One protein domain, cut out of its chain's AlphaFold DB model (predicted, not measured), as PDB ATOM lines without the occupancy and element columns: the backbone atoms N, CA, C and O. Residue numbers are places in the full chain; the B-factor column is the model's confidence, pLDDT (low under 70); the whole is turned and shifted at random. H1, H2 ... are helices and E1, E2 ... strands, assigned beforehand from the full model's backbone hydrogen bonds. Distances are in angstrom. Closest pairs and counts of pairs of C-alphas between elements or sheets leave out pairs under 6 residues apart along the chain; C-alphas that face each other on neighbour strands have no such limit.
ATOM      1  N   ASP A 430      26.344  11.985  29.883       48.56
ATOM      2  CA  ASP A 430      27.318  11.777  30.979       48.56
ATOM      3  C   ASP A 430      28.627  12.572  30.767       48.56
ATOM      4  O   ASP A 430      29.185  13.145  31.704       48.56
ATOM      5  N   ILE A 431      29.103  12.635  29.517       48.94
ATOM      6  CA  ILE A 431      30.328  13.358  29.132       48.94
ATOM      7  C   ILE A 431      30.123  14.881  29.198       48.94
ATOM      8  O   ILE A 431      31.046  15.612  29.564       48.94
ATOM      9  N   GLU A 432      28.928  15.384  28.872       58.75
ATOM     10  CA  GLU A 432      28.590  16.794  29.086       58.75
ATOM     11  C   GLU A 432      28.485  17.124  30.585       58.75
ATOM     12  O   GLU A 432      28.995  18.166  31.000       58.75
ATOM     13  N   GLU A 433      27.905  16.241  31.409       61.88
ATOM     14  CA  GLU A 433      27.788  16.447  32.861       61.88
ATOM     15  C   GLU A 433      29.170  16.482  33.556       61.88
ATOM     16  O   GLU A 433      29.432  17.404  34.335       61.88
ATOM     17  N   GLU A 434      30.096  15.569  33.229       56.78
ATOM     18  CA  GLU A 434      31.461  15.548  33.797       56.78
ATOM     19  C   GLU A 434      32.283  16.796  33.407       56.78
ATOM     20  O   GLU A 434      32.967  17.400  34.242       56.78
ATOM     21  N   VAL A 435      32.170  17.252  32.154       56.69
ATOM     22  CA  VAL A 435      32.833  18.481  31.683       56.69
ATOM     23  C   VAL A 435      32.253  19.731  32.356       56.69
ATOM     24  O   VAL A 435      33.004  20.656  32.678       56.69
ATOM     25  N   LEU A 436      30.937  19.781  32.589       63.72
ATOM     26  CA  LEU A 436      30.277  20.906  33.263       63.72
ATOM     27  C   LEU A 436      30.645  20.936  34.761       63.72
ATOM     28  O   LEU A 436      30.945  22.005  35.293       63.72
ATOM     29  N   MET A 437      30.755  19.769  35.409       63.75
ATOM     30  CA  MET A 437      31.297  19.612  36.769       63.75
ATOM     31  C   MET A 437      32.727  20.155  36.907       63.75
ATOM     32  O   MET A 437      32.985  20.998  37.770       63.75
ATOM     33  N   MET A 438      33.656  19.734  36.037       57.72
ATOM     34  CA  MET A 438      35.037  20.238  36.072       57.72
ATOM     35  C   MET A 438      35.103  21.761  35.903       57.72
ATOM     36  O   MET A 438      35.909  22.423  36.559       57.72
ATOM     37  N   LYS A 439      34.260  22.345  35.045       63.38
ATOM     38  CA  LYS A 439      34.217  23.800  34.845       63.38
ATOM     39  C   LYS A 439      33.602  24.549  36.024       63.38
ATOM     40  O   LYS A 439      34.108  25.613  36.364       63.38
ATOM     41  N   LEU A 440      32.555  24.011  36.653       64.06
ATOM     42  CA  LEU A 440      31.919  24.617  37.828       64.06
ATOM     43  C   LEU A 440      32.896  24.756  38.999       64.06
ATOM     44  O   LEU A 440      32.982  25.837  39.581       64.06
ATOM     45  N   ASN A 441      33.666  23.706  39.296       64.06
ATOM     46  CA  ASN A 441      34.667  23.739  40.364       64.06
ATOM     47  C   ASN A 441      35.717  24.842  40.114       64.06
ATOM     48  O   ASN A 441      35.942  25.681  40.981       64.06
ATOM     49  N   ASN A 442      36.251  24.935  38.889       61.00
ATOM     50  CA  ASN A 442      37.224  25.961  38.470       61.00
ATOM     51  C   ASN A 442      36.672  27.411  38.400       61.00
ATOM     52  O   ASN A 442      37.379  28.316  37.952       61.00
ATOM     53  N   LEU A 443      35.407  27.656  38.765       58.44
ATOM     54  CA  LEU A 443      34.754  28.972  38.680       58.44
ATOM     55  C   LEU A 443      34.186  29.476  40.020       58.44
ATOM     56  O   LEU A 443      33.581  30.548  40.042       58.44
ATOM     57  N   ALA A 444      34.359  28.732  41.119       55.94
ATOM     58  CA  ALA A 444      33.633  28.962  42.373       55.94
ATOM     59  C   ALA A 444      34.508  29.273  43.608       55.94
ATOM     60  O   ALA A 444      34.005  29.263  44.736       55.94
ATOM     61  N   ASP A 445      35.793  29.589  43.422       56.12
ATOM     62  CA  ASP A 445      36.709  29.966  44.513       56.12
ATOM     63  C   ASP A 445      36.295  31.253  45.247       56.12
ATOM     64  O   ASP A 445      36.514  31.381  46.454       56.12
ATOM     65  N   ASP A 446      35.634  32.188  44.558       58.12
ATOM     66  CA  ASP A 446      35.184  33.446  45.154       58.12
ATOM     67  C   ASP A 446      34.213  33.228  46.336       58.12
ATOM     68  O   ASP A 446      33.367  32.321  46.365       58.12
ATOM     69  N   SER A 447      34.276  34.120  47.327       58.03
ATOM     70  CA  SER A 447      33.354  34.129  48.474       58.03
ATOM     71  C   SER A 447      31.888  34.331  48.061       58.03
ATOM     72  O   SER A 447      30.983  33.859  48.749       58.03
ATOM     73  N   GLU A 448      31.657  34.970  46.912       66.38
ATOM     74  CA  GLU A 448      30.340  35.233  46.319       66.38
ATOM     75  C   GLU A 448      29.788  34.054  45.487       66.38
ATOM     76  O   GLU A 448      28.605  34.054  45.136       66.38
ATOM     77  N   GLY A 449      30.603  33.024  45.214       73.56
ATOM     78  CA  GLY A 449      30.237  31.873  44.378       73.56
ATOM     79  C   GLY A 449      29.050  31.071  44.915       73.56
ATOM     80  O   GLY A 449      28.032  30.894  44.242       73.56
ATOM     81  N   LEU A 450      29.159  30.621  46.167       79.19
ATOM     82  CA  LEU A 450      28.173  29.744  46.803       79.19
ATOM     83  C   LEU A 450      26.762  30.381  46.917       79.19
ATOM     84  O   LEU A 450      25.796  29.717  46.534       79.19
ATOM     85  N   PRO A 451      26.589  31.652  47.347       81.81
ATOM     86  CA  PRO A 451      25.279  32.315  47.331       81.81
ATOM     87  C   PRO A 451      24.651  32.446  45.934       81.81
ATOM     88  O   PRO A 451      23.433  32.310  45.798       81.81
ATOM     89  N   ALA A 452      25.459  32.694  44.898       81.38
ATOM     90  CA  ALA A 452      24.975  32.843  43.526       81.38
ATOM     91  C   ALA A 452      24.498  31.503  42.933       81.38
ATOM     92  O   ALA A 452      23.428  31.452  42.319       81.38
ATOM     93  N   LEU A 453      25.222  30.404  43.187       84.25
ATOM     94  CA  LEU A 453      24.799  29.045  42.818       84.25
ATOM     95  C   LEU A 453      23.488  28.646  43.522       84.25
ATOM     96  O   LEU A 453      22.566  28.141  42.877       84.25
ATOM     97  N   GLN A 454      23.350  28.950  44.817       85.94
ATOM     98  CA  GLN A 454      22.121  28.684  45.578       85.94
ATOM     99  C   GLN A 454      20.915  29.487  45.060       85.94
ATOM    100  O   GLN A 454      19.808  28.949  44.970       85.94
ATOM    101  N   TRP A 455      21.115  30.753  44.673       87.75
ATOM    102  CA  TRP A 455      20.073  31.553  44.019       87.75
ATOM    103  C   TRP A 455      19.677  30.953  42.661       87.75
ATOM    104  O   TRP A 455      18.486  30.776  42.398       87.75
ATOM    105  N   LEU A 456      20.654  30.567  41.832       88.44
ATOM    106  CA  LEU A 456      20.418  29.966  40.517       88.44
ATOM    107  C   LEU A 456      19.608  28.663  40.630       88.44
ATOM    108  O   LEU A 456      18.577  28.513  39.968       88.44
ATOM    109  N   LYS A 457      20.007  27.773  41.550       89.88
ATOM    110  CA  LYS A 457      19.273  26.551  41.904       89.88
ATOM    111  C   LYS A 457      17.821  26.848  42.283       89.88
ATOM    112  O   LYS A 457      16.911  26.197  41.773       89.88
ATOM    113  N   ALA A 458      17.580  27.841  43.142       89.06
ATOM    114  CA  ALA A 458      16.230  28.197  43.580       89.06
ATOM    115  C   ALA A 458      15.338  28.683  42.418       89.06
ATOM    116  O   ALA A 458      14.150  28.341  42.373       89.06
ATOM    117  N   GLN A 459      15.897  29.416  41.447       89.38
ATOM    118  CA  GLN A 459      15.168  29.819  40.237       89.38
ATOM    119  C   GLN A 459      14.880  28.627  39.314       89.38
ATOM    120  O   GLN A 459      13.759  28.495  38.820       89.38
ATOM    121  N   MET A 460      15.835  27.709  39.129       90.69
ATOM    122  CA  MET A 460      15.615  26.479  38.354       90.69
ATOM    123  C   MET A 460      14.541  25.592  38.999       90.69
ATOM    124  O   MET A 460      13.610  25.166  38.321       90.69
ATOM    125  N   GLN A 461      14.582  25.403  40.321       92.00
ATOM    126  CA  GLN A 461      13.546  24.688  41.079       92.00
ATOM    127  C   GLN A 461      12.177  25.386  41.046       92.00
ATOM    128  O   GLN A 461      11.140  24.734  41.198       92.00
ATOM    129  N   LYS A 462      12.123  26.713  40.875       91.31
ATOM    130  CA  LYS A 462      10.868  27.424  40.593       91.31
ATOM    131  C   LYS A 462      10.373  27.108  39.177       91.31
ATOM    132  O   LYS A 462       9.229  26.685  39.041       91.31
ATOM    133  N   CYS A 463      11.240  27.202  38.169       89.69
ATOM    134  CA  CYS A 463      10.905  26.866  36.784       89.69
ATOM    135  C   CYS A 463      10.398  25.417  36.643       89.69
ATOM    136  O   CYS A 463       9.327  25.210  36.085       89.69
ATOM    137  N   VAL A 464      11.071  24.426  37.243       91.88
ATOM    138  CA  VAL A 464      10.622  23.014  37.271       91.88
ATOM    139  C   VAL A 464       9.208  22.867  37.844       91.88
ATOM    140  O   VAL A 464       8.390  22.140  37.284       91.88
ATOM    141  N   ARG A 465       8.885  23.574  38.937       90.62
ATOM    142  CA  ARG A 465       7.547  23.535  39.559       90.62
ATOM    143  C   ARG A 465       6.466  24.229  38.734       90.62
ATOM    144  O   ARG A 465       5.295  23.906  38.908       90.62
ATOM    145  N   GLU A 466       6.830  25.177  37.878       89.00
ATOM    146  CA  GLU A 466       5.908  25.803  36.926       89.00
ATOM    147  C   GLU A 466       5.725  24.916  35.684       89.00
ATOM    148  O   GLU A 466       4.590  24.702  35.261       89.00
ATOM    149  N   ARG A 467       6.793  24.271  35.189       87.88
ATOM    150  CA  ARG A 467       6.709  23.286  34.096       87.88
ATOM    151  C   ARG A 467       5.845  22.085  34.472       87.88
ATOM    152  O   ARG A 467       4.845  21.851  33.810       87.88
ATOM    153  N   LYS A 468       6.088  21.458  35.627       89.06
ATOM    154  CA  LYS A 468       5.273  20.343  36.163       89.06
ATOM    155  C   LYS A 468       3.834  20.711  36.578       89.06
ATOM    156  O   LYS A 468       3.115  19.853  37.101       89.06
ATOM    157  N   LYS A 469       3.420  21.973  36.406       88.44
ATOM    158  CA  LYS A 469       2.018  22.415  36.484       88.44
ATOM    159  C   LYS A 469       1.412  22.550  35.092       88.44
ATOM    160  O   LYS A 469       0.375  21.956  34.846       88.44
ATOM    161  N   ALA A 470       2.083  23.259  34.188       85.00
ATOM    162  CA  ALA A 470       1.641  23.397  32.803       85.00
ATOM    163  C   ALA A 470       1.563  22.039  32.072       85.00
ATOM    164  O   ALA A 470       0.556  21.746  31.442       85.00
ATOM    165  N   GLU A 471       2.539  21.149  32.300       83.56
ATOM    166  CA  GLU A 471       2.553  19.734  31.868       83.56
ATOM    167  C   GLU A 471       1.372  18.891  32.417       83.56
ATOM    168  O   GLU A 471       1.239  17.724  32.062       83.56
ATOM    169  N   LYS A 472       0.538  19.435  33.318       85.06
ATOM    170  CA  LYS A 472      -0.695  18.802  33.837       85.06
ATOM    171  C   LYS A 472      -1.985  19.501  33.399       85.06
ATOM    172  O   LYS A 472      -3.065  18.996  33.692       85.06
ATOM    173  N   ASN A 473      -1.855  20.657  32.759       83.25
ATOM    174  CA  ASN A 473      -2.947  21.486  32.256       83.25
ATOM    175  C   ASN A 473      -3.008  21.481  30.715       83.25
ATOM    176  O   ASN A 473      -3.910  22.089  30.152       83.25
ATOM    177  N   ASP A 474      -2.013  20.872  30.058       79.25
ATOM    178  CA  ASP A 474      -1.688  21.024  28.632       79.25
ATOM    179  C   ASP A 474      -1.403  22.490  28.205       79.25
ATOM    180  O   ASP A 474      -1.546  22.864  27.041       79.25
ATOM    181  N   ASP A 475      -0.935  23.325  29.146       80.19
ATOM    182  CA  ASP A 475      -0.579  24.736  28.916       80.19
ATOM    183  C   ASP A 475       0.747  24.883  28.135       80.19
ATOM    184  O   ASP A 475       1.786  24.324  28.508       80.19
ATOM    185  N   VAL A 476       0.768  25.743  27.108       70.81
ATOM    186  CA  VAL A 476       1.989  26.056  26.340       70.81
ATOM    187  C   VAL A 476       2.961  26.913  27.165       70.81
ATOM    188  O   VAL A 476       2.734  28.090  27.449       70.81
ATOM    189  N   LEU A 477       4.103  26.324  27.528       72.00
ATOM    190  CA  LEU A 477       5.122  26.953  28.369       72.00
ATOM    191  C   LEU A 477       5.984  27.983  27.630       72.00
ATOM    192  O   LEU A 477       7.029  27.655  27.060       72.00
ATOM    193  N   ALA A 478       5.649  29.265  27.777       73.69
ATOM    194  CA  ALA A 478       6.597  30.343  27.512       73.69
ATOM    195  C   ALA A 478       7.882  30.166  28.359       73.69
ATOM    196  O   ALA A 478       7.835  29.908  29.564       73.69
ATOM    197  N   GLY A 479       9.063  30.303  27.740       76.19
ATOM    198  CA  GLY A 479      10.343  30.131  28.448       76.19
ATOM    199  C   GLY A 479      10.515  31.097  29.637       76.19
ATOM    200  O   GLY A 479      10.214  32.286  29.530       76.19
ATOM    201  N   PHE A 480      11.023  30.591  30.760       83.50
ATOM    202  CA  PHE A 480      11.047  31.289  32.049       83.50
ATOM    203  C   PHE A 480      12.144  32.365  32.099       83.50
ATOM    204  O   PHE A 480      13.289  32.103  31.733       83.50
ATOM    205  N   VAL A 481      11.815  33.575  32.559       84.50
ATOM    206  CA  VAL A 481      12.768  34.697  32.650       84.50
ATOM    207  C   VAL A 481      13.351  34.792  34.058       84.50
ATOM    208  O   VAL A 481      12.622  35.010  35.025       84.50
ATOM    209  N   LEU A 482      14.678  34.705  34.158       80.94
ATOM    210  CA  LEU A 482      15.426  35.000  35.375       80.94
ATOM    211  C   LEU A 482      15.416  36.515  35.616       80.94
ATOM    212  O   LEU A 482      16.151  37.262  34.972       80.94
ATOM    213  N   ARG A 483      14.570  36.966  36.548       67.44
ATOM    214  CA  ARG A 483      14.599  38.330  37.094       67.44
ATOM    215  C   ARG A 483      15.169  38.295  38.510       67.44
ATOM    216  O   ARG A 483      14.692  37.518  39.337       67.44
ATOM    217  N   ALA A 484      16.133  39.165  38.800       61.28
ATOM    218  CA  ALA A 484      16.470  39.521  40.176       61.28
ATOM    219  C   ALA A 484      15.255  40.184  40.853       61.28
ATOM    220  O   ALA A 484      14.497  40.907  40.199       61.28
ATOM    221  N   SER A 485      15.039  39.937  42.147       53.53
ATOM    222  CA  SER A 485      13.856  40.456  42.845       53.53
ATOM    223  C   SER A 485      13.935  41.968  43.104       53.53
ATOM    224  O   SER A 485      14.687  42.416  43.973       53.53
ATOM    225  N   GLU A 486      13.082  42.748  42.427       46.66
ATOM    226  CA  GLU A 486      12.944  44.215  42.582       46.66
ATOM    227  C   GLU A 486      12.694  44.680  44.032       46.66
ATOM    228  O   GLU A 486      12.916  45.845  44.356       46.66
ATOM    229  N   ARG A 487      12.217  43.790  44.913       42.12
ATOM    230  CA  ARG A 487      11.800  44.106  46.294       42.12
ATOM    231  C   ARG A 487      12.695  43.524  47.394       42.12
ATOM    232  O   ARG A 487      12.317  43.591  48.559       42.12
ATOM    233  N   GLY A 488      13.830  42.909  47.049       40.06
ATOM    234  CA  GLY A 488      14.601  42.088  47.993       40.06
ATOM    235  C   GLY A 488      16.037  42.539  48.243       40.06
ATOM    236  O   GLY A 488      16.372  43.000  49.332       40.06
ATOM    237  N   LYS A 489      16.925  42.277  47.278       52.91
ATOM    238  CA  LYS A 489      18.370  42.184  47.531       52.91
ATOM    239  C   LYS A 489      19.172  42.732  46.354       52.91
ATOM    240  O   LYS A 489      19.143  42.155  45.272       52.91
ATOM    241  N   ARG A 490      19.974  43.781  46.592       52.78
ATOM    242  CA  ARG A 490      20.950  44.311  45.611       52.78
ATOM    243  C   ARG A 490      21.876  43.208  45.073       52.78
ATOM    244  O   ARG A 490      22.203  43.200  43.892       52.78
ATOM    245  N   ASN A 491      22.215  42.241  45.923       56.66
ATOM    246  CA  ASN A 491      23.070  41.096  45.613       56.66
ATOM    247  C   ASN A 491      22.513  40.212  44.480       56.66
ATOM    248  O   ASN A 491      23.297  39.698  43.695       56.66
ATOM    249  N   GLU A 492      21.188  40.068  44.336       59.97
ATOM    250  CA  GLU A 492      20.606  39.267  43.242       59.97
ATOM    251  C   GLU A 492      20.824  39.912  41.868       59.97
ATOM    252  O   GLU A 492      20.934  39.211  40.865       59.97
ATOM    253  N   PHE A 493      20.912  41.244  41.822       55.34
ATOM    254  CA  PHE A 493      21.245  41.980  40.604       55.34
ATOM    255  C   PHE A 493      22.731  41.813  40.264       55.34
ATOM    256  O   PHE A 493      23.066  41.488  39.130       55.34
ATOM    257  N   LEU A 494      23.607  41.927  41.274       59.44
ATOM    258  CA  LEU A 494      25.047  41.689  41.130       59.44
ATOM    259  C   LEU A 494      25.347  40.267  40.627       59.44
ATOM    260  O   LEU A 494      26.203  40.105  39.763       59.44
ATOM    261  N   PHE A 495      24.611  39.245  41.086       65.25
ATOM    262  CA  PHE A 495      24.780  37.868  40.603       65.25
ATOM    263  C   PHE A 495      24.579  37.736  39.084       65.25
ATOM    264  O   PHE A 495      25.323  37.001  38.440       65.25
ATOM    265  N   LEU A 496      23.634  38.472  38.488       64.94
ATOM    266  CA  LEU A 496      23.413  38.463  37.036       64.94
ATOM    267  C   LEU A 496      24.524  39.180  36.242       64.94
ATOM    268  O   LEU A 496      24.676  38.913  35.049       64.94
ATOM    269  N   GLU A 497      25.317  40.034  36.893       68.06
ATOM    270  CA  GLU A 497      26.495  40.704  36.319       68.06
ATOM    271  C   GLU A 497      27.803  39.899  36.508       68.06
ATOM    272  O   GLU A 497      28.824  40.206  35.882       68.06
ATOM    273  N   LEU A 498      27.797  38.831  37.323       74.88
ATOM    274  CA  LEU A 498      28.962  37.962  37.520       74.88
ATOM    275  C   LEU A 498      29.304  37.207  36.227       74.88
ATOM    276  O   LEU A 498      28.628  36.259  35.826       74.88
ATOM    277  N   LYS A 499      30.424  37.583  35.597       80.81
ATOM    278  CA  LYS A 499      30.905  36.991  34.331       80.81
ATOM    279  C   LYS A 499      31.063  35.466  34.375       80.81
ATOM    280  O   LYS A 499      30.897  34.821  33.343       80.81
ATOM    281  N   TRP A 500      31.389  34.888  35.534       82.00
ATOM    282  CA  TRP A 500      31.476  33.434  35.698       82.00
ATOM    283  C   TRP A 500      30.081  32.787  35.762       82.00
ATOM    284  O   TRP A 500      29.852  31.805  35.061       82.00
ATOM    285  N   LEU A 501      29.115  33.385  36.474       81.88
ATOM    286  CA  LEU A 501      27.732  32.894  36.514       81.88
ATOM    287  C   LEU A 501      27.072  33.005  35.132       81.88
ATOM    288  O   LEU A 501      26.320  32.120  34.738       81.88
ATOM    289  N   GLY A 502      27.413  34.034  34.349       83.94
ATOM    290  CA  GLY A 502      27.021  34.141  32.940       83.94
ATOM    291  C   GLY A 502      27.532  32.981  32.073       83.94
ATOM    292  O   GLY A 502      26.792  32.477  31.231       83.94
ATOM    293  N   ARG A 503      28.761  32.492  32.304       83.88
ATOM    294  CA  ARG A 503      29.265  31.274  31.638       83.88
ATOM    295  C   ARG A 503      28.480  30.043  32.081       83.88
ATOM    296  O   ARG A 503      27.982  29.327  31.224       83.88
ATOM    297  N   VAL A 504      28.297  29.858  33.392       84.06
ATOM    298  CA  VAL A 504      27.508  28.748  33.954       84.06
ATOM    299  C   VAL A 504      26.095  28.728  33.367       84.06
ATOM    300  O   VAL A 504      25.669  27.708  32.845       84.06
ATOM    301  N   MET A 505      25.383  29.858  33.353       87.25
ATOM    302  CA  MET A 505      24.047  29.951  32.752       87.25
ATOM    303  C   MET A 505      24.052  29.622  31.250       87.25
ATOM    304  O   MET A 505      23.131  28.957  30.780       87.25
ATOM    305  N   SER A 506      25.091  30.016  30.508       86.25
ATOM    306  CA  SER A 506      25.238  29.651  29.093       86.25
ATOM    307  C   SER A 506      25.467  28.148  28.886       86.25
ATOM    308  O   SER A 506      24.895  27.580  27.960       86.25
ATOM    309  N   GLU A 507      26.260  27.485  29.733       85.06
ATOM    310  CA  GLU A 507      26.506  26.031  29.661       85.06
ATOM    311  C   GLU A 507      25.307  25.211  30.176       85.06
ATOM    312  O   GLU A 507      25.011  24.126  29.673       85.06
ATOM    313  N   LEU A 508      24.507  25.786  31.079       85.50
ATOM    314  CA  LEU A 508      23.172  25.289  31.427       85.50
ATOM    315  C   LEU A 508      22.119  25.518  30.316       85.50
ATOM    316  O   LEU A 508      20.952  25.164  30.495       85.50
ATOM    317  N   GLY A 509      22.517  26.073  29.166       87.06
ATOM    318  CA  GLY A 509      21.672  26.259  27.984       87.06
ATOM    319  C   GLY A 509      20.737  27.468  28.052       87.06
ATOM    320  O   GLY A 509      19.759  27.530  27.304       87.06
ATOM    321  N   PHE A 510      20.972  28.426  28.953       90.88
ATOM    322  CA  PHE A 510      20.110  29.600  29.094       90.88
ATOM    323  C   PHE A 510      20.487  30.661  28.057       90.88
ATOM    324  O   PHE A 510      21.659  30.963  27.845       90.88
ATOM    325  N   ARG A 511      19.485  31.273  27.416       88.00
ATOM    326  CA  ARG A 511      19.708  32.322  26.413       88.00
ATOM    327  C   ARG A 511      19.699  33.694  27.093       88.00
ATOM    328  O   ARG A 511      18.658  34.131  27.586       88.00
ATOM    329  N   TYR A 512      20.839  34.382  27.093       88.00
ATOM    330  CA  TYR A 512      20.916  35.815  27.401       88.00
ATOM    331  C   TYR A 512      20.118  36.614  26.359       88.00
ATOM    332  O   TYR A 512      20.191  36.325  25.161       88.00
ATOM    333  N   LYS A 513      19.343  37.613  26.795       83.38
ATOM    334  CA  LYS A 513      18.646  38.556  25.914       83.38
ATOM    335  C   LYS A 513      18.850  39.990  26.391       83.38
ATOM    336  O   LYS A 513      18.461  40.369  27.493       83.38
ATOM    337  N   GLU A 514      19.380  40.798  25.483       81.38
ATOM    338  CA  GLU A 514      19.546  42.238  25.625       81.38
ATOM    339  C   GLU A 514      18.732  42.921  24.517       81.38
ATOM    340  O   GLU A 514      18.936  42.666  23.330       81.38
ATOM    341  N   LYS A 515      17.756  43.754  24.896       78.69
ATOM    342  CA  LYS A 515      16.985  44.597  23.968       78.69
ATOM    343  C   LYS A 515      17.231  46.055  24.339       78.69
ATOM    344  O   LYS A 515      17.170  46.405  25.514       78.69
ATOM    345  N   LYS A 516      17.462  46.923  23.348       66.31
ATOM    346  CA  LYS A 516      17.632  48.369  23.576       66.31
ATOM    347  C   LYS A 516      16.437  48.923  24.363       66.31
ATOM    348  O   LYS A 516      15.300  48.764  23.930       66.31
ATOM    349  N   GLY A 517      16.705  49.563  25.502       70.94
ATOM    350  CA  GLY A 517      15.677  50.116  26.395       70.94
ATOM    351  C   GLY A 517      15.066  49.128  27.400       70.94
ATOM    352  O   GLY A 517      14.203  49.532  28.172       70.94
ATOM    353  N   VAL A 518      15.510  47.867  27.436       73.44
ATOM    354  CA  VAL A 518      15.070  46.854  28.409       73.44
ATOM    355  C   VAL A 518      16.276  46.381  29.221       73.44
ATOM    356  O   VAL A 518      17.351  46.173  28.663       73.44
ATOM    357  N   VAL A 519      16.098  46.193  30.531       70.25
ATOM    358  CA  VAL A 519      17.120  45.596  31.411       70.25
ATOM    359  C   VAL A 519      17.535  44.225  30.849       70.25
ATOM    360  O   VAL A 519      16.645  43.425  30.544       70.25
ATOM    361  N   PRO A 520      18.840  43.930  30.689       76.06
ATOM    362  CA  PRO A 520      19.293  42.637  30.183       76.06
ATOM    363  C   PRO A 520      18.878  41.500  31.123       76.06
ATOM    364  O   PRO A 520      18.922  41.640  32.345       76.06
ATOM    365  N   TYR A 521      18.470  40.364  30.559       84.19
ATOM    366  CA  TYR A 521      17.992  39.220  31.336       84.19
ATOM    367  C   TYR A 521      18.402  37.882  30.724       84.19
ATOM    368  O   TYR A 521      18.659  37.763  29.526       84.19
ATOM    369  N   TRP A 522      18.396  36.840  31.551       89.06
ATOM    370  CA  TRP A 522      18.590  35.460  31.116       89.06
ATOM    371  C   TRP A 522      17.237  34.746  31.014       89.06
ATOM    372  O   TRP A 522      16.377  34.897  31.884       89.06
ATOM    373  N   LYS A 523      17.018  33.977  29.943       90.94
ATOM    374  CA  LYS A 523      15.794  33.195  29.715       90.94
ATOM    375  C   LYS A 523      16.133  31.708  29.636       90.94
ATOM    376  O   LYS A 523      16.924  31.301  28.786       90.94
ATOM    377  N   ILE A 524      15.493  30.898  30.474       90.19
ATOM    378  CA  ILE A 524      15.507  29.436  30.376       90.19
ATOM    379  C   ILE A 524      14.614  29.046  29.182       90.19
ATOM    380  O   ILE A 524      13.405  29.318  29.227       90.19
ATOM    381  N   PRO A 525      15.144  28.425  28.107       89.06
ATOM    382  CA  PRO A 525      14.343  28.038  26.947       89.06
ATOM    383  C   PRO A 525      13.176  27.126  27.323       89.06
ATOM    384  O   PRO A 525      13.276  26.333  28.263       89.06
ATOM    385  N   SER A 526      12.071  27.238  26.588       85.38
ATOM    386  CA  SER A 526      10.916  26.331  26.664       85.38
ATOM    387  C   SER A 526      11.305  24.890  26.320       85.38
ATOM    388  O   SER A 526      10.866  23.974  27.002       85.38
ATOM    389  N   ALA A 527      12.215  24.708  25.355       86.19
ATOM    390  CA  ALA A 527      12.723  23.410  24.903       86.19
ATOM    391  C   ALA A 527      13.453  22.565  25.976       86.19
ATOM    392  O   ALA A 527      13.629  21.364  25.787       86.19
ATOM    393  N   LEU A 528      13.875  23.148  27.107       86.56
ATOM    394  CA  LEU A 528      14.397  22.364  28.234       86.56
ATOM    395  C   LEU A 528      13.229  21.731  29.008       86.56
ATOM    396  O   LEU A 528      12.493  22.432  29.704       86.56
ATOM    397  N   SER A 529      13.067  20.411  28.941       87.69
ATOM    398  CA  SER A 529      12.039  19.706  29.724       87.69
ATOM    399  C   SER A 529      12.227  19.901  31.237       87.69
ATOM    400  O   SER A 529      13.340  20.170  31.705       87.69
ATOM    401  N   ALA A 530      11.164  19.716  32.034       88.25
ATOM    402  CA  ALA A 530      11.288  19.740  33.495       88.25
ATOM    403  C   ALA A 530      12.347  18.742  34.005       88.25
ATOM    404  O   ALA A 530      13.096  19.061  34.925       88.25
ATOM    405  N   ARG A 531      12.465  17.576  33.353       87.75
ATOM    406  CA  ARG A 531      13.473  16.550  33.654       87.75
ATOM    407  C   ARG A 531      14.903  17.004  33.335       87.75
ATOM    408  O   ARG A 531      15.784  16.809  34.160       87.75
ATOM    409  N   SER A 532      15.135  17.664  32.195       88.81
ATOM    410  CA  SER A 532      16.464  18.206  31.854       88.81
ATOM    411  C   SER A 532      16.911  19.287  32.847       88.81
ATOM    412  O   SER A 532      18.083  19.349  33.214       88.81
ATOM    413  N   LEU A 533      15.978  20.105  33.348       89.44
ATOM    414  CA  LEU A 533      16.273  21.042  34.435       89.44
ATOM    415  C   LEU A 533      16.585  20.339  35.765       89.44
ATOM    416  O   LEU A 533      17.420  20.841  36.508       89.44
ATOM    417  N   GLU A 534      15.956  19.202  36.072       91.44
ATOM    418  CA  GLU A 534      16.246  18.430  37.290       91.44
ATOM    419  C   GLU A 534      17.626  17.757  37.250       91.44
ATOM    420  O   GLU A 534      18.362  17.885  38.228       91.44
ATOM    421  N   ASN A 535      18.038  17.170  36.118       89.12
ATOM    422  CA  ASN A 535      19.430  16.742  35.901       89.12
ATOM    423  C   ASN A 535      20.404  17.912  36.127       89.12
ATOM    424  O   ASN A 535      21.309  17.839  36.952       89.12
ATOM    425  N   ARG A 536      20.158  19.055  35.469       89.25
ATOM    426  CA  ARG A 536      21.001  20.256  35.591       89.25
ATOM    427  C   ARG A 536      21.041  20.843  37.014       89.25
ATOM    428  O   ARG A 536      22.027  21.481  37.368       89.25
ATOM    429  N   ILE A 537      20.015  20.619  37.843       91.06
ATOM    430  CA  ILE A 537      20.039  20.939  39.282       91.06
ATOM    431  C   ILE A 537      20.932  19.955  40.053       91.06
ATOM    432  O   ILE A 537      21.669  20.394  40.932       91.06
ATOM    433  N   ALA A 538      20.908  18.660  39.727       87.75
ATOM    434  CA  ALA A 538      21.772  17.665  40.366       87.75
ATOM    435  C   ALA A 538      23.267  17.926  40.096       87.75
ATOM    436  O   ALA A 538      24.074  17.807  41.014       87.75
ATOM    437  N   ILE A 539      23.626  18.383  38.888       86.06
ATOM    438  CA  ILE A 539      24.992  18.834  38.554       86.06
ATOM    439  C   ILE A 539      25.411  20.021  39.441       86.06
ATOM    440  O   ILE A 539      26.499  20.023  40.014       86.06
ATOM    441  N   LEU A 540      24.537  21.026  39.604       85.75
ATOM    442  CA  LEU A 540      24.809  22.170  40.487       85.75
ATOM    443  C   LEU A 540      24.965  21.754  41.958       85.75
ATOM    444  O   LEU A 540      25.767  22.358  42.669       85.75
ATOM    445  N   ASP A 541      24.236  20.730  42.403       87.25
ATOM    446  CA  ASP A 541      24.352  20.190  43.760       87.25
ATOM    447  C   ASP A 541      25.649  19.407  43.968       87.25
ATOM    448  O   ASP A 541      26.339  19.643  44.957       87.25
ATOM    449  N   ALA A 542      26.042  18.558  43.015       83.88
ATOM    450  CA  ALA A 542      27.325  17.862  43.059       83.88
ATOM    451  C   ALA A 542      28.510  18.846  43.066       83.88
ATOM    452  O   ALA A 542      29.454  18.674  43.841       83.88
ATOM    453  N   ALA A 543      28.447  19.918  42.267       79.19
ATOM    454  CA  ALA A 543      29.447  20.983  42.292       79.19
ATOM    455  C   ALA A 543      29.449  21.731  43.635       79.19
ATOM    456  O   ALA A 543      30.506  21.918  44.238       79.19
ATOM    457  N   GLN A 544      28.275  22.114  44.155       83.88
ATOM    458  CA  GLN A 544      28.161  22.762  45.463       83.88
ATOM    459  C   GLN A 544      28.758  21.893  46.583       83.88
ATOM    460  O   GLN A 544      29.508  22.401  47.424       83.88
ATOM    461  N   ASP A 545      28.465  20.595  46.599       83.50
ATOM    462  CA  ASP A 545      29.008  19.674  47.595       83.50
ATOM    463  C   ASP A 545      30.525  19.498  47.434       83.50
ATOM    464  O   ASP A 545      31.231  19.542  48.443       83.50
ATOM    465  N   SER A 546      31.049  19.439  46.201       80.00
ATOM    466  CA  SER A 546      32.495  19.457  45.921       80.00
ATOM    467  C   SER A 546      33.172  20.703  46.510       80.00
ATOM    468  O   SER A 546      34.123  20.585  47.282       80.00
ATOM    469  N   ILE A 547      32.637  21.898  46.231       77.12
ATOM    470  CA  ILE A 547      33.168  23.179  46.728       77.12
ATOM    471  C   ILE A 547      33.125  23.239  48.264       77.12
ATOM    472  O   ILE A 547      34.067  23.718  48.900       77.12
ATOM    473  N   THR A 548      32.054  22.749  48.905       80.44
ATOM    474  CA  THR A 548      32.004  22.735  50.379       80.44
ATOM    475  C   THR A 548      32.859  21.636  51.010       80.44
ATOM    476  O   THR A 548      33.313  21.820  52.141       80.44
ATOM    477  N   ALA A 549      33.109  20.520  50.321       81.00
ATOM    478  CA  ALA A 549      34.046  19.490  50.760       81.00
ATOM    479  C   ALA A 549      35.490  20.000  50.702       81.00
ATOM    480  O   ALA A 549      36.218  19.873  51.686       81.00
ATOM    481  N   GLU A 550      35.879  20.661  49.612       77.06
ATOM    482  CA  GLU A 550      37.206  21.257  49.470       77.06
ATOM    483  C   GLU A 550      37.443  22.367  50.505       77.06
ATOM    484  O   GLU A 550      38.429  22.322  51.240       77.06
ATOM    485  N   ARG A 551      36.490  23.295  50.689       76.94
ATOM    486  CA  ARG A 551      36.587  24.327  51.741       76.94
ATOM    487  C   ARG A 551      36.681  23.727  53.156       76.94
ATOM    488  O   ARG A 551      37.344  24.310  54.012       76.94
ATOM    489  N   LYS A 552      36.085  22.553  53.420       79.44
ATOM    490  CA  LYS A 552      36.270  21.807  54.686       79.44
ATOM    491  C   LYS A 552      37.667  21.188  54.799       79.44
ATOM    492  O   LYS A 552      38.237  21.224  55.885       79.44
ATOM    493  N   GLN A 553      38.227  20.648  53.715       78.25
ATOM    494  CA  GLN A 553      39.594  20.111  53.703       78.25
ATOM    495  C   GLN A 553      40.627  21.224  53.914       78.25
ATOM    496  O   GLN A 553      41.457  21.117  54.814       78.25
ATOM    497  N   GLN A 554      40.517  22.336  53.183       71.31
ATOM    498  CA  GLN A 554      41.364  23.521  53.367       71.31
ATOM    499  C   GLN A 554      41.286  24.050  54.815       71.31
ATOM    500  O   GLN A 554      42.316  24.344  55.421       71.31
ATOM    501  N   ALA A 555      40.089  24.090  55.417       66.88
ATOM    502  CA  ALA A 555      39.910  24.480  56.819       66.88
ATOM    503  C   ALA A 555      40.496  23.478  57.839       66.88
ATOM    504  O   ALA A 555      40.843  23.887  58.945       66.88
ATOM    505  N   ALA A 556      40.621  22.193  57.487       67.44
ATOM    506  CA  ALA A 556      41.212  21.156  58.338       67.44
ATOM    507  C   ALA A 556      42.748  21.075  58.235       67.44
ATOM    508  O   ALA A 556      43.396  20.599  59.165       67.44
ATOM    509  N   VAL A 557      43.335  21.547  57.128       60.31
ATOM    510  CA  VAL A 557      44.795  21.593  56.912       60.31
ATOM    511  C   VAL A 557      45.459  22.757  57.665       60.31
ATOM    512  O   VAL A 557      46.654  22.701  57.950       60.31
ATOM    513  N   VAL A 558      44.705  23.793  58.053       50.75
ATOM    514  CA  VAL A 558      45.213  24.859  58.931       50.75
ATOM    515  C   VAL A 558      45.312  24.330  60.375       50.75
ATOM    516  O   VAL A 558      44.272  24.114  60.999       50.75
TER     517      VAL A 558
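AT A GLANCE: This is residues 430 to 558 of the 643 residues of an uncharacterized protein of Acanthamoeba castellanii str. Neff (UniProt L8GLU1). A small three-stranded sheet is grazed by H2 and H4, and long H5 packs side by side with H2, while residues 552 to 558, of which 552 to 557 belong to H5, stick out free. H1 crosses H5. The 129 printed residues hold H1 H2 E1 H3 H4 E2 E3 H5, mostly helix; the antiparallel sheet runs E1 E3 E2. The whole is compact, radius of gyration of the C-alphas 15.7 A, spanning 54 by 36 by 24 A.

IN THESE COORDINATES: Find the sheet in E1, residues 480 to 482, E3, residues 521 to 524, 10.1 A, and E2, residues 511 to 513. H2, residues 449 to 470, runs 32.0 A; H4 is residues 499 to 507, H3 490 to 497. H1, residues 430 to 441, begins at C-alpha 430 (27.318, 11.777, 30.979). H5, residues 530 to 557, runs 40.9 A to C-alpha 557 (44.795, 21.593, 56.912).

HOW THE PARTS SIT: Look at inner strand E3: N 482 and O 522 of E1 and E3 are 2.8 A apart, within hydrogen-bond range, as are N 513 and O 521 of hairpin E2 and E3, 2.8 A. E1, H3 H4, E2 form a split strand-helix-strand unit, two strands running the same way with E3 between them, its crossover right-handed. H2 touches H5 at a shallow tilt of 20 degrees, opposite ways, closest C-alphas Val 464 and Ala 530, 5.0 A. With residues 539 to 547 alone, H5 touches H1 at a steep tilt of 42 degrees, closest C-alphas Met 437 and Ala 543, 6.0 A. H2 and H3 only just touch, with 3 pairs of C-alphas within 8 A, closest Ala 452 and Phe 495, 5.8 A. In H1, H4 and H5 every O i to N i+4 pair is within hydrogen-bond range; H2 has 17 of 18, H3 3 of 4.

THE WHOLE: The farthest C-alphas, Asp 474 and Val 558, are 56.0 A apart. The printed part has no cut and no long link. Look for pLDDT under 70 at residues 430 to 448, 483 to 497, 516 and 555 to 558.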